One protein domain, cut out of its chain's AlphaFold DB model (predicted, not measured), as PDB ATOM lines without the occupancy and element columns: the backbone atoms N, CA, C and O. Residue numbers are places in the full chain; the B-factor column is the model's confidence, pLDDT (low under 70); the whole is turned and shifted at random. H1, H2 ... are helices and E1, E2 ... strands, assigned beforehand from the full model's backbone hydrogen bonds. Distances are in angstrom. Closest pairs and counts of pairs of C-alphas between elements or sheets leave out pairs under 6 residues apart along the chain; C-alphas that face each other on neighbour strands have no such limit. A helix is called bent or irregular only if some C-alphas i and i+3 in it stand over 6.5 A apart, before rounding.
ATOM      1  N   GLY A 667     -70.364   5.856  -5.014       48.25
ATOM      2  CA  GLY A 667     -70.681   5.536  -3.622       48.25
ATOM      3  C   GLY A 667     -69.510   5.806  -2.671       48.25
ATOM      4  O   GLY A 667     -68.354   5.676  -3.053       48.25
ATOM      5  N   LEU A 668     -69.831   6.137  -1.413       54.22
ATOM      6  CA  LEU A 668     -68.887   6.589  -0.375       54.22
ATOM      7  C   LEU A 668     -68.309   8.002  -0.597       54.22
ATOM      8  O   LEU A 668     -67.103   8.226  -0.501       54.22
ATOM      9  N   HIS A 669     -69.185   9.002  -0.752       63.06
ATOM     10  CA  HIS A 669     -68.830  10.377  -0.385       63.06
ATOM     11  C   HIS A 669     -68.460  10.436   1.108       63.06
ATOM     12  O   HIS A 669     -69.334  10.567   1.963       63.06
ATOM     13  N   ALA A 670     -67.168  10.371   1.436       64.31
ATOM     14  CA  ALA A 670     -66.701  10.516   2.816       64.31
ATOM     15  C   ALA A 670     -67.107  11.876   3.422       64.31
ATOM     16  O   ALA A 670     -67.398  11.961   4.615       64.31
ATOM     17  N   TRP A 671     -67.200  12.914   2.585       77.94
ATOM     18  CA  TRP A 671     -67.464  14.295   2.980       77.94
ATOM     19  C   TRP A 671     -68.618  14.900   2.183       77.94
ATOM     20  O   TRP A 671     -68.776  14.636   0.992       77.94
ATOM     21  N   LYS A 672     -69.384  15.775   2.833       80.06
ATOM     22  CA  LYS A 672     -70.283  16.727   2.187       80.06
ATOM     23  C   LYS A 672     -70.103  18.097   2.820       80.06
ATOM     24  O   LYS A 672     -70.393  18.275   4.002       80.06
ATOM     25  N   VAL A 673     -69.630  19.044   2.019       83.69
ATOM     26  CA  VAL A 673     -69.441  20.439   2.417       83.69
ATOM     27  C   VAL A 673     -70.678  21.241   2.022       83.69
ATOM     28  O   VAL A 673     -71.235  21.047   0.942       83.69
ATOM     29  N   ILE A 674     -71.109  22.120   2.918       82.94
ATOM     30  CA  ILE A 674     -72.049  23.205   2.660       82.94
ATOM     31  C   ILE A 674     -71.304  24.490   3.016       82.94
ATOM     32  O   ILE A 674     -70.906  24.658   4.168       82.94
ATOM     33  N   ASP A 675     -71.100  25.353   2.030       85.38
ATOM     34  CA  ASP A 675     -70.474  26.666   2.193       85.38
ATOM     35  C   ASP A 675     -71.535  27.777   2.119       85.38
ATOM     36  O   ASP A 675     -72.649  27.527   1.649       85.38
ATOM     37  N   GLU A 676     -71.227  28.971   2.635       83.25
ATOM     38  CA  GLU A 676     -72.192  30.067   2.860       83.25
ATOM     39  C   GLU A 676     -73.496  29.573   3.537       83.25
ATOM     40  O   GLU A 676     -74.619  29.954   3.191       83.25
ATOM     41  N   ALA A 677     -73.344  28.670   4.514       80.50
ATOM     42  CA  ALA A 677     -74.424  27.918   5.144       80.50
ATOM     43  C   ALA A 677     -75.539  28.794   5.747       80.50
ATOM     44  O   ALA A 677     -76.699  28.384   5.704       80.50
ATOM     45  N   ASP A 678     -75.245  30.005   6.236       79.31
ATOM     46  CA  ASP A 678     -76.260  30.950   6.737       79.31
ATOM     47  C   ASP A 678     -77.308  31.300   5.666       79.31
ATOM     48  O   ASP A 678     -78.474  31.523   5.986       79.31
ATOM     49  N   ARG A 679     -76.926  31.293   4.381       77.62
ATOM     50  CA  ARG A 679     -77.838  31.521   3.254       77.62
ATOM     51  C   ARG A 679     -78.738  30.316   3.000       77.62
ATOM     52  O   ARG A 679     -79.809  30.483   2.430       77.62
ATOM     53  N   MET A 680     -78.322  29.120   3.424       72.75
ATOM     54  CA  MET A 680     -79.080  27.870   3.300       72.75
ATOM     55  C   MET A 680     -79.979  27.566   4.508       72.75
ATOM     56  O   MET A 680     -80.895  26.753   4.373       72.75
ATOM     57  N   LEU A 681     -79.749  28.215   5.657       71.75
ATOM     58  CA  LEU A 681     -80.595  28.107   6.858       71.75
ATOM     59  C   LEU A 681     -81.809  29.043   6.860       71.75
ATOM     60  O   LEU A 681     -82.669  28.912   7.729       71.75
ATOM     61  N   ARG A 682     -81.912  29.953   5.889       72.50
ATOM     62  CA  ARG A 682     -83.074  30.840   5.718       72.50
ATOM     63  C   ARG A 682     -84.302  30.026   5.296       72.50
ATOM     64  O   ARG A 682     -84.174  28.994   4.631       72.50
ATOM     65  N   ASP A 683     -85.489  30.474   5.699       63.59
ATOM     66  CA  ASP A 683     -86.737  29.692   5.617       63.59
ATOM     67  C   ASP A 683     -87.110  29.257   4.185       63.59
ATOM     68  O   ASP A 683     -87.723  28.207   3.977       63.59
ATOM     69  N   ASP A 684     -86.680  30.020   3.176       68.75
ATOM     70  CA  ASP A 684     -86.842  29.692   1.758       68.75
ATOM     71  C   ASP A 684     -86.025  28.453   1.328       68.75
ATOM     72  O   ASP A 684     -86.411  27.733   0.402       68.75
ATOM     73  N   LYS A 685     -84.917  28.162   2.023       65.00
ATOM     74  CA  LYS A 685     -83.920  27.140   1.659       65.00
ATOM     75  C   LYS A 685     -83.794  25.976   2.650       65.00
ATOM     76  O   LYS A 685     -83.300  24.918   2.255       65.00
ATOM     77  N   GLN A 686     -84.355  26.052   3.859       66.19
ATOM     78  CA  GLN A 686     -84.387  24.931   4.824       66.19
ATOM     79  C   GLN A 686     -84.953  23.616   4.239       66.19
ATOM     80  O   GLN A 686     -84.460  22.524   4.536       66.19
ATOM     81  N   ARG A 687     -85.962  23.685   3.356       67.44
ATOM     82  CA  ARG A 687     -86.513  22.496   2.660       67.44
ATOM     83  C   ARG A 687     -85.461  21.777   1.805       67.44
ATOM     84  O   ARG A 687     -85.478  20.546   1.692       67.44
ATOM     85  N   TRP A 688     -84.537  22.546   1.235       68.88
ATOM     86  CA  TRP A 688     -83.416  22.053   0.447       68.88
ATOM     87  C   TRP A 688     -82.327  21.499   1.353       68.88
ATOM     88  O   TRP A 688     -81.897  20.374   1.112       68.88
ATOM     89  N   ILE A 689     -81.952  22.191   2.440       70.38
ATOM     90  CA  ILE A 689     -80.924  21.677   3.360       70.38
ATOM     91  C   ILE A 689     -81.330  20.308   3.924       70.38
ATOM     92  O   ILE A 689     -80.579  19.350   3.761       70.38
ATOM     93  N   LYS A 690     -82.582  20.151   4.384       70.69
ATOM     94  CA  LYS A 690     -83.179  18.878   4.845       70.69
ATOM     95  C   LYS A 690     -83.242  17.773   3.778       70.69
ATOM     96  O   LYS A 690     -83.494  16.616   4.111       70.69
ATOM     97  N   SER A 691     -83.063  18.097   2.498       68.62
ATOM     98  CA  SER A 691     -83.031  17.137   1.382       68.62
ATOM     99  C   SER A 691     -81.594  16.817   0.949       68.62
ATOM    100  O   SER A 691     -81.266  15.667   0.656       68.62
ATOM    101  N   VAL A 692     -80.715  17.818   1.008       65.38
ATOM    102  CA  VAL A 692     -79.272  17.763   0.743       65.38
ATOM    103  C   VAL A 692     -78.520  17.005   1.846       65.38
ATOM    104  O   VAL A 692     -77.581  16.267   1.530       65.38
ATOM    105  N   THR A 693     -78.947  17.124   3.111       67.44
ATOM    106  CA  THR A 693     -78.360  16.449   4.285       67.44
ATOM    107  C   THR A 693     -78.943  15.062   4.560       67.44
ATOM    108  O   THR A 693     -78.373  14.327   5.362       67.44
ATOM    109  N   LYS A 694     -80.004  14.640   3.856       66.38
ATOM    110  CA  LYS A 694     -80.578  13.277   3.927       66.38
ATOM    111  C   LYS A 694     -79.702  12.173   3.325       66.38
ATOM    112  O   LYS A 694     -80.118  11.022   3.293       66.38
ATOM    113  N   LEU A 695     -78.509  12.497   2.823       63.56
ATOM    114  CA  LEU A 695     -77.528  11.476   2.467       63.56
ATOM    115  C   LEU A 695     -76.947  10.863   3.749       63.56
ATOM    116  O   LEU A 695     -76.438  11.561   4.631       63.56
ATOM    117  N   GLU A 696     -77.066   9.547   3.851       61.31
ATOM    118  CA  GLU A 696     -76.483   8.743   4.919       61.31
ATOM    119  C   GLU A 696     -75.016   8.413   4.587       61.31
ATOM    120  O   GLU A 696     -74.584   8.552   3.445       61.31
ATOM    121  N   ASN A 697     -74.239   8.008   5.595       69.88
ATOM    122  CA  ASN A 697     -72.841   7.571   5.453       69.88
ATOM    123  C   ASN A 697     -71.842   8.613   4.886       69.88
ATOM    124  O   ASN A 697     -70.827   8.230   4.314       69.88
ATOM    125  N   CYS A 698     -72.086   9.914   5.101       74.69
ATOM    126  CA  CYS A 698     -71.124  10.997   4.834       74.69
ATOM    127  C   CYS A 698     -70.917  11.900   6.067       74.69
ATOM    128  O   CYS A 698     -71.871  12.171   6.810       74.69
ATOM    129  N   GLN A 699     -69.694  12.401   6.275       80.38
ATOM    130  CA  GLN A 699     -69.413  13.462   7.247       80.38
ATOM    131  C   GLN A 699     -69.838  14.814   6.669       80.38
ATOM    132  O   GLN A 699     -69.467  15.172   5.553       80.38
ATOM    133  N   LYS A 700     -70.630  15.572   7.430       82.19
ATOM    134  CA  LYS A 700     -71.246  16.830   6.986       82.19
ATOM    135  C   LYS A 700     -70.501  17.997   7.625       82.19
ATOM    136  O   LYS A 700     -70.411  18.054   8.850       82.19
ATOM    137  N   LEU A 701     -69.960  18.888   6.799       84.81
ATOM    138  CA  LEU A 701     -69.268  20.109   7.212       84.81
ATOM    139  C   LEU A 701     -70.081  21.317   6.751       84.81
ATOM    140  O   LEU A 701     -70.540  21.344   5.610       84.81
ATOM    141  N   LEU A 702     -70.268  22.290   7.640       84.19
ATOM    142  CA  LEU A 702     -70.944  23.551   7.352       84.19
ATOM    143  C   LEU A 702     -69.970  24.696   7.621       84.19
ATOM    144  O   LEU A 702     -69.426  24.781   8.721       84.19
ATOM    145  N   PHE A 703     -69.793  25.570   6.635       85.88
ATOM    146  CA  PHE A 703     -68.998  26.789   6.721       85.88
ATOM    147  C   PHE A 703     -69.863  28.001   6.355       85.88
ATOM    148  O   PHE A 703     -70.774  27.913   5.534       85.88
ATOM    149  N   SER A 704     -69.612  29.124   7.019       83.88
ATOM    150  CA  SER A 704     -70.101  30.465   6.679       83.88
ATOM    151  C   SER A 704     -69.330  31.461   7.540       83.88
ATOM    152  O   SER A 704     -69.021  31.168   8.699       83.88
ATOM    153  N   ALA A 705     -69.052  32.647   7.001       80.50
ATOM    154  CA  ALA A 705     -68.427  33.732   7.754       80.50
ATOM    155  C   ALA A 705     -69.343  34.341   8.841       80.50
ATOM    156  O   ALA A 705     -68.861  35.061   9.712       80.50
ATOM    157  N   THR A 706     -70.657  34.087   8.785       73.88
ATOM    158  CA  THR A 706     -71.676  34.781   9.601       73.88
ATOM    159  C   THR A 706     -72.733  33.844  10.198       73.88
ATOM    160  O   THR A 706     -73.831  34.279  10.544       73.88
ATOM    161  N   LEU A 707     -72.416  32.549  10.333       70.12
ATOM    162  CA  LEU A 707     -73.376  31.534  10.768       70.12
ATOM    163  C   LEU A 707     -74.011  31.884  12.122       70.12
ATOM    164  O   LEU A 707     -73.336  31.978  13.148       70.12
ATOM    165  N   THR A 708     -75.332  32.028  12.128       65.50
ATOM    166  CA  THR A 708     -76.115  32.301  13.332       65.50
ATOM    167  C   THR A 708     -75.894  31.210  14.381       65.50
ATOM    168  O   THR A 708     -76.175  30.041  14.118       65.50
ATOM    169  N   HIS A 709     -75.504  31.579  15.607       64.88
ATOM    170  CA  HIS A 709     -75.404  30.666  16.765       64.88
ATOM    171  C   HIS A 709     -76.777  30.178  17.306       64.88
ATOM    172  O   HIS A 709     -76.899  29.796  18.468       64.88
ATOM    173  N   GLU A 710     -77.785  30.216  16.437       65.62
ATOM    174  CA  GLU A 710     -79.153  29.699  16.498       65.62
ATOM    175  C   GLU A 710     -79.249  28.195  16.784       65.62
ATOM    176  O   GLU A 710     -79.117  27.461  15.801       65.62
ATOM    177  N   PRO A 711     -79.437  27.648  18.005       61.81
ATOM    178  CA  PRO A 711     -79.425  26.191  18.156       61.81
ATOM    179  C   PRO A 711     -80.581  25.533  17.390       61.81
ATOM    180  O   PRO A 711     -80.397  24.467  16.807       61.81
ATOM    181  N   ASP A 712     -81.737  26.192  17.312       66.50
ATOM    182  CA  ASP A 712     -82.937  25.667  16.657       66.50
ATOM    183  C   ASP A 712     -82.771  25.592  15.129       66.50
ATOM    184  O   ASP A 712     -83.003  24.536  14.533       66.50
ATOM    185  N   LEU A 713     -82.228  26.649  14.506       67.19
ATOM    186  CA  LEU A 713     -81.831  26.648  13.089       67.19
ATOM    187  C   LEU A 713     -80.752  25.599  12.772       67.19
ATOM    188  O   LEU A 713     -80.684  25.119  11.643       67.19
ATOM    189  N   MET A 714     -79.927  25.209  13.750       68.00
ATOM    190  CA  MET A 714     -78.935  24.138  13.595       68.00
ATOM    191  C   MET A 714     -79.525  22.729  13.785       68.00
ATOM    192  O   MET A 714     -79.058  21.775  13.154       68.00
ATOM    193  N   LEU A 715     -80.567  22.579  14.610       66.31
ATOM    194  CA  LEU A 715     -81.314  21.326  14.795       66.31
ATOM    195  C   LEU A 715     -82.157  20.979  13.557       66.31
ATOM    196  O   LEU A 715     -82.171  19.822  13.128       66.31
ATOM    197  N   GLU A 716     -82.774  21.987  12.932       66.25
ATOM    198  CA  GLU A 716     -83.515  21.908  11.662       66.25
ATOM    199  C   GLU A 716     -82.761  21.138  10.553       66.25
ATOM    200  O   GLU A 716     -83.367  20.452   9.729       66.25
ATOM    201  N   ILE A 717     -81.429  21.209  10.539       70.31
ATOM    202  CA  ILE A 717     -80.549  20.669   9.489       70.31
ATOM    203  C   ILE A 717     -80.511  19.127   9.478       70.31
ATOM    204  O   ILE A 717     -80.169  18.514   8.459       70.31
ATOM    205  N   GLY A 718     -80.840  18.480  10.603       68.06
ATOM    206  CA  GLY A 718     -80.730  17.025  10.762       68.06
ATOM    207  C   GLY A 718     -79.280  16.526  10.855       68.06
ATOM    208  O   GLY A 718     -78.953  15.447  10.352       68.06
ATOM    209  N   LEU A 719     -78.386  17.313  11.464       74.75
ATOM    210  CA  LEU A 719     -76.995  16.913  11.695       74.75
ATOM    211  C   LEU A 719     -76.895  15.882  12.827       74.75
ATOM    212  O   LEU A 719     -77.470  16.048  13.901       74.75
ATOM    213  N   LYS A 720     -76.110  14.824  12.606       73.81
ATOM    214  CA  LYS A 720     -75.802  13.814  13.625       73.81
ATOM    215  C   LYS A 720     -74.624  14.302  14.469       73.81
ATOM    216  O   LYS A 720     -73.514  14.381  13.956       73.81
ATOM    217  N   ASN A 721     -74.870  14.589  15.748       74.81
ATOM    218  CA  ASN A 721     -73.885  15.082  16.723       74.81
ATOM    219  C   ASN A 721     -73.075  16.299  16.210       74.81
ATOM    220  O   ASN A 721     -71.849  16.204  16.097       74.81
ATOM    221  N   PRO A 722     -73.731  17.430  15.872       76.56
ATOM    222  CA  PRO A 722     -73.042  18.618  15.375       76.56
ATOM    223  C   PRO A 722     -72.014  19.134  16.390       76.56
ATOM    224  O   PRO A 722     -72.301  19.253  17.581       76.56
ATOM    225  N   LYS A 723     -70.818  19.473  15.900       79.12
ATOM    226  CA  LYS A 723     -69.787  20.198  16.650       79.12
ATOM    227  C   LYS A 723     -69.636  21.580  16.030       79.12
ATOM    228  O   LYS A 723     -69.300  21.678  14.854       79.12
ATOM    229  N   LEU A 724     -69.886  22.624  16.814       77.81
ATOM    230  CA  LEU A 724     -69.600  23.997  16.414       77.81
ATOM    231  C   LEU A 724     -68.111  24.283  16.635       77.81
ATOM    232  O   LEU A 724     -67.594  24.053  17.726       77.81
ATOM    233  N   PHE A 725     -67.458  24.827  15.614       77.94
ATOM    234  CA  PHE A 725     -66.145  25.452  15.722       77.94
ATOM    235  C   PHE A 725     -66.331  26.924  15.355       77.94
ATOM    236  O   PHE A 725     -66.684  27.224  14.219       77.94
ATOM    237  N   SER A 726     -66.157  27.827  16.321       74.06
ATOM    238  CA  SER A 726     -66.166  29.272  16.078       74.06
ATOM    239  C   SER A 726     -64.742  29.800  16.168       74.06
ATOM    240  O   SER A 726     -63.996  29.386  17.051       74.06
ATOM    241  N   SER A 727     -64.383  30.730  15.283       67.06
ATOM    242  CA  SER A 727     -63.184  31.565  15.436       67.06
ATOM    243  C   SER A 727     -63.498  32.922  16.085       67.06
ATOM    244  O   SER A 727     -62.588  33.718  16.308       67.06
ATOM    245  N   ALA A 728     -64.777  33.203  16.349       62.38
ATOM    246  CA  ALA A 728     -65.247  34.400  17.028       62.38
ATOM    247  C   ALA A 728     -65.826  34.020  18.399       62.38
ATOM    248  O   ALA A 728     -66.872  33.370  18.473       62.38
ATOM    249  N   ASP A 729     -65.159  34.453  19.470       56.03
ATOM    250  CA  ASP A 729     -65.670  34.372  20.847       56.03
ATOM    251  C   ASP A 729     -66.712  35.467  21.153       56.03
ATOM    252  O   ASP A 729     -67.468  35.383  22.121       56.03
ATOM    253  N   GLU A 730     -66.784  36.502  20.312       56.41
ATOM    254  CA  GLU A 730     -67.644  37.669  20.495       56.41
ATOM    255  C   GLU A 730     -68.781  37.710  19.469       56.41
ATOM    256  O   GLU A 730     -68.553  37.681  18.257       56.41
ATOM    257  N   ARG A 731     -70.017  37.905  19.948       58.22
ATOM    258  CA  ARG A 731     -71.180  38.235  19.106       58.22
ATOM    259  C   ARG A 731     -71.075  39.674  18.590       58.22
ATOM    260  O   ARG A 731     -71.769  40.567  19.073       58.22
ATOM    261  N   ARG A 732     -70.189  39.915  17.622       58.00
ATOM    262  CA  ARG A 732     -70.006  41.231  16.996       58.00
ATOM    263  C   ARG A 732     -71.246  41.597  16.183       58.00
ATOM    264  O   ARG A 732     -71.467  41.078  15.093       58.00
ATOM    265  N   ILE A 733     -72.070  42.483  16.738       62.38
ATOM    266  CA  ILE A 733     -73.251  43.017  16.059       62.38
ATOM    267  C   ILE A 733     -72.766  43.991  14.983       62.38
ATOM    268  O   ILE A 733     -72.351  45.109  15.286       62.38
ATOM    269  N   PHE A 734     -72.809  43.563  13.721       65.56
ATOM    270  CA  PHE A 734     -72.464  44.399  12.572       65.56
ATOM    271  C   PHE A 734     -73.557  45.450  12.323       65.56
ATOM    272  O   PHE A 734     -74.469  45.254  11.523       65.56
ATOM    273  N   VAL A 735     -73.471  46.573  13.034       75.44
ATOM    274  CA  VAL A 735     -74.311  47.754  12.798       75.44
ATOM    275  C   VAL A 735     -73.658  48.622  11.722       75.44
ATOM    276  O   VAL A 735     -72.472  48.941  11.810       75.44
ATOM    277  N   LYS A 736     -74.437  49.046  10.722       80.25
ATOM    278  CA  LYS A 736     -74.013  50.055   9.742       80.25
ATOM    279  C   LYS A 736     -73.565  51.336  10.476       80.25
ATOM    280  O   LYS A 736     -74.368  51.877  11.239       80.25
ATOM    281  N   PRO A 737     -72.342  51.857  10.254       85.81
ATOM    282  CA  PRO A 737     -71.883  53.073  10.923       85.81
ATOM    283  C   PRO A 737     -72.815  54.259  10.651       85.81
ATOM    284  O   PRO A 737     -73.160  54.526   9.502       85.81
ATOM    285  N   SER A 738     -73.187  55.009  11.689       86.19
ATOM    286  CA  SER A 738     -74.133  56.137  11.588       86.19
ATOM    287  C   SER A 738     -73.657  57.275  10.674       86.19
ATOM    288  O   SER A 738     -74.473  58.024  10.142       86.19
ATOM    289  N   LEU A 739     -72.342  57.387  10.463       90.25
ATOM    290  CA  LEU A 739     -71.720  58.347   9.549       90.25
ATOM    291  C   LEU A 739     -71.741  57.886   8.077       90.25
ATOM    292  O   LEU A 739     -71.550  58.708   7.180       90.25
ATOM    293  N   LEU A 740     -71.976  56.595   7.808       88.06
ATOM    294  CA  LEU A 740     -71.977  56.036   6.456       88.06
ATOM    295  C   LEU A 740     -73.314  56.321   5.758       88.06
ATOM    296  O   LEU A 740     -74.304  55.603   5.921       88.06
ATOM    297  N   LYS A 741     -73.331  57.378   4.945       85.44
ATOM    298  CA  LYS A 741     -74.457  57.691   4.061       85.44
ATOM    299  C   LYS A 741     -74.445  56.748   2.859       85.44
ATOM    300  O   LYS A 741     -73.481  56.718   2.101       85.44
ATOM    301  N   GLU A 742     -75.534  56.011   2.679       83.31
ATOM    302  CA  GLU A 742     -75.819  55.314   1.423       83.31
ATOM    303  C   GLU A 742     -76.506  56.296   0.478       83.31
ATOM    304  O   GLU A 742     -77.486  56.942   0.856       83.31
ATOM    305  N   TYR A 743     -75.998  56.392  -0.746       81.94
ATOM    306  CA  TYR A 743     -76.626  57.148  -1.819       81.94
ATOM    307  C   TYR A 743     -77.258  56.160  -2.792       81.94
ATOM    308  O   TYR A 743     -76.591  55.255  -3.290       81.94
ATOM    309  N   TYR A 744     -78.551  56.332  -3.048       84.06
ATOM    310  CA  TYR A 744     -79.312  55.513  -3.981       84.06
ATOM    311  C   TYR A 744     -79.761  56.382  -5.152       84.06
ATOM    312  O   TYR A 744     -80.362  57.437  -4.949       84.06
ATOM    313  N   ILE A 745     -79.454  55.941  -6.370       82.00
ATOM    314  CA  ILE A 745     -79.846  56.612  -7.608       82.00
ATOM    315  C   ILE A 745     -80.689  55.619  -8.402       82.00
ATOM    316  O   ILE A 745     -80.202  54.560  -8.793       82.00
ATOM    317  N   VAL A 746     -81.959  55.958  -8.633       86.56
ATOM    318  CA  VAL A 746     -82.795  55.241  -9.601       86.56
ATOM    319  C   VAL A 746     -82.370  55.694 -10.990       86.56
ATOM    320  O   VAL A 746     -82.351  56.891 -11.272       86.56
ATOM    321  N   VAL A 747     -82.026  54.738 -11.844       88.69
ATOM    322  CA  VAL A 747     -81.562  54.983 -13.208       88.69
ATOM    323  C   VAL A 747     -82.302  54.023 -14.131       88.69
ATOM    324  O   VAL A 747     -82.384  52.834 -13.830       88.69
ATOM    325  N   ASP A 748     -82.858  54.538 -15.227       89.62
ATOM    326  CA  ASP A 748     -83.443  53.704 -16.281       89.62
ATOM    327  C   ASP A 748     -82.337  52.875 -16.959       89.62
ATOM    328  O   ASP A 748     -81.213  53.349 -17.145       89.62
ATOM    329  N   GLU A 749     -82.638  51.623 -17.294       84.56
ATOM    330  CA  GLU A 749     -81.657  50.645 -17.772       84.56
ATOM    331  C   GLU A 749     -80.864  51.143 -18.992       84.56
ATOM    332  O   GLU A 749     -79.639  51.004 -19.034       84.56
ATOM    333  N   ASN A 750     -81.530  51.859 -19.904       88.31
ATOM    334  CA  ASN A 750     -80.943  52.418 -21.125       88.31
ATOM    335  C   ASN A 750     -79.894  53.514 -20.857       88.31
ATOM    336  O   ASN A 750     -79.072  53.815 -21.721       88.31
ATOM    337  N   ILE A 751     -79.913  54.127 -19.669       87.56
ATOM    338  CA  ILE A 751     -78.984  55.193 -19.259       87.56
ATOM    339  C   ILE A 751     -78.107  54.790 -18.062       87.56
ATOM    340  O   ILE A 751     -77.324  55.608 -17.576       87.56
ATOM    341  N   ARG A 752     -78.164  53.529 -17.609       83.44
ATOM    342  CA  ARG A 752     -77.333  53.015 -16.506       83.44
ATOM    343  C   ARG A 752     -75.823  53.188 -16.746       83.44
ATOM    344  O   ARG A 752     -75.166  53.682 -15.826       83.44
ATOM    345  N   PRO A 753     -75.256  52.901 -17.938       83.50
ATOM    346  CA  PRO A 753     -73.841  53.180 -18.209       83.50
ATOM    347  C   PRO A 753     -73.522  54.681 -18.159       83.50
ATOM    348  O   PRO A 753     -72.517  55.091 -17.581       83.50
ATOM    349  N   LEU A 754     -74.415  55.520 -18.697       81.56
ATOM    350  CA  LEU A 754     -74.241  56.975 -18.736       81.56
ATOM    351  C   LEU A 754     -74.280  57.601 -17.336       81.56
ATOM    352  O   LEU A 754     -73.517  58.525 -17.066       81.56
ATOM    353  N   ALA A 755     -75.107  57.085 -16.424       80.88
ATOM    354  CA  ALA A 755     -75.131  57.535 -15.033       80.88
ATOM    355  C   ALA A 755     -73.837  57.181 -14.279       80.88
ATOM    356  O   ALA A 755     -73.350  57.998 -13.499       80.88
ATOM    357  N   VAL A 756     -73.237  56.013 -14.549       81.38
ATOM    358  CA  VAL A 756     -71.922  55.640 -13.994       81.38
ATOM    359  C   VAL A 756     -70.824  56.560 -14.539       81.38
ATOM    360  O   VAL A 756     -70.052  57.113 -13.756       81.38
ATOM    361  N   VAL A 757     -70.796  56.825 -15.850       83.88
ATOM    362  CA  VAL A 757     -69.862  57.802 -16.450       83.88
ATOM    363  C   VAL A 757     -70.072  59.207 -15.869       83.88
ATOM    364  O   VAL A 757     -69.106  59.903 -15.562       83.88
ATOM    365  N   HIS A 758     -71.320  59.625 -15.646       81.00
ATOM    366  CA  HIS A 758     -71.659  60.913 -15.033       81.00
ATOM    367  C   HIS A 758     -71.231  61.014 -13.559       81.00
ATOM    368  O   HIS A 758     -70.865  62.094 -13.101       81.00
ATOM    369  N   MET A 759     -71.242  59.905 -12.811       81.94
ATOM    370  CA  MET A 759     -70.687  59.852 -11.455       81.94
ATOM    371  C   MET A 759     -69.161  59.995 -11.464       81.94
ATOM    372  O   MET A 759     -68.629  60.754 -10.660       81.94
ATOM    373  N   LEU A 760     -68.468  59.314 -12.383       83.12
ATOM    374  CA  LEU A 760     -67.004  59.371 -12.501       83.12
ATOM    375  C   LEU A 760     -66.514  60.750 -12.979       83.12
ATOM    376  O   LEU A 760     -65.586  61.312 -12.409       83.12
ATOM    377  N   THR A 761     -67.180  61.342 -13.973       81.62
ATOM    378  CA  THR A 761     -66.829  62.676 -14.511       81.62
ATOM    379  C   THR A 761     -67.191  63.843 -13.584       81.62
ATOM    380  O   THR A 761     -66.741  64.958 -13.820       81.62
ATOM    381  N   ARG A 762     -67.964  63.603 -12.513       64.69
ATOM    382  CA  ARG A 762     -68.253  64.578 -11.442       64.69
ATOM    383  C   ARG A 762     -67.340  64.461 -10.214       64.69
ATOM    384  O   ARG A 762     -67.624  65.091  -9.199       64.69
ATOM    385  N   GLN A 763     -66.268  63.669 -10.281       54.44
ATOM    386  CA  GLN A 763     -65.229  63.601  -9.241       54.44
ATOM    387  C   GLN A 763     -63.953  64.383  -9.614       54.44
ATOM    388  O   GLN A 763     -62.860  64.023  -9.180       54.44
ATOM    389  N   ILE A 764     -64.108  65.449 -10.408       41.12
ATOM    390  CA  ILE A 764     -63.072  66.423 -10.785       41.12
ATOM    391  C   ILE A 764     -63.579  67.818 -10.410       41.12
ATOM    392  O   ILE A 764     -64.737  68.115 -10.786       41.12
TER     393      ILE A 764
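This is residues 667 to 764 of the 764 residues of the protein "uncharacterized protein LOC115228932" of Octopus vulgaris (UniProt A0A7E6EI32). With little regular structure, a small head of two side-by-side strands (E1, E2) and three short helices (H1, H2, H3) is joined by a long arm to one distant helix, H4. Of the arm, residues 733 to 744 stand free. The 98 printed residues, 37 in named elements, run E1 H1 H2 E2 H3 H4, mixed class; the whole is extended, radius of gyration of the C-alphas 21.0 A, spans 61 by 35 by 22 A.

E1, residues 671 to 674, and E2, residues 699 to 702, are parallel neighbours at 19 degrees; N 672 and O 699 are within hydrogen-bond range, 2.8 A. With H1, residues 677 to 680, and H2, residues 686 to 692, between them they form a strand-helix-strand unit, its crossover right-handed. H1 and H2 only just touch, only at the corner, with 3 pairs of C-alphas within 8 A, the closest Met 680 and Gln 686, 6.3 A. H3, residues 711 to 715, and H4, residues 749 to 761, are apart. Every O i to N i+4 pair is within range in H3, 2 of 3 in H2, 7 of 9 in H4; H1 is too short for one.

E1 begins at C-alpha (-67.464, 14.295, 2.980). H4, 19.4 A long, ends at (-66.829, 62.676, -14.511); it is irregular, C-alphas 750 and 753 being 7.7 A apart.

The printed part has no cut. The H3 to H4 link is long, 33 residues. pLDDT is under 70 in 38 residues, among them 727 to 734.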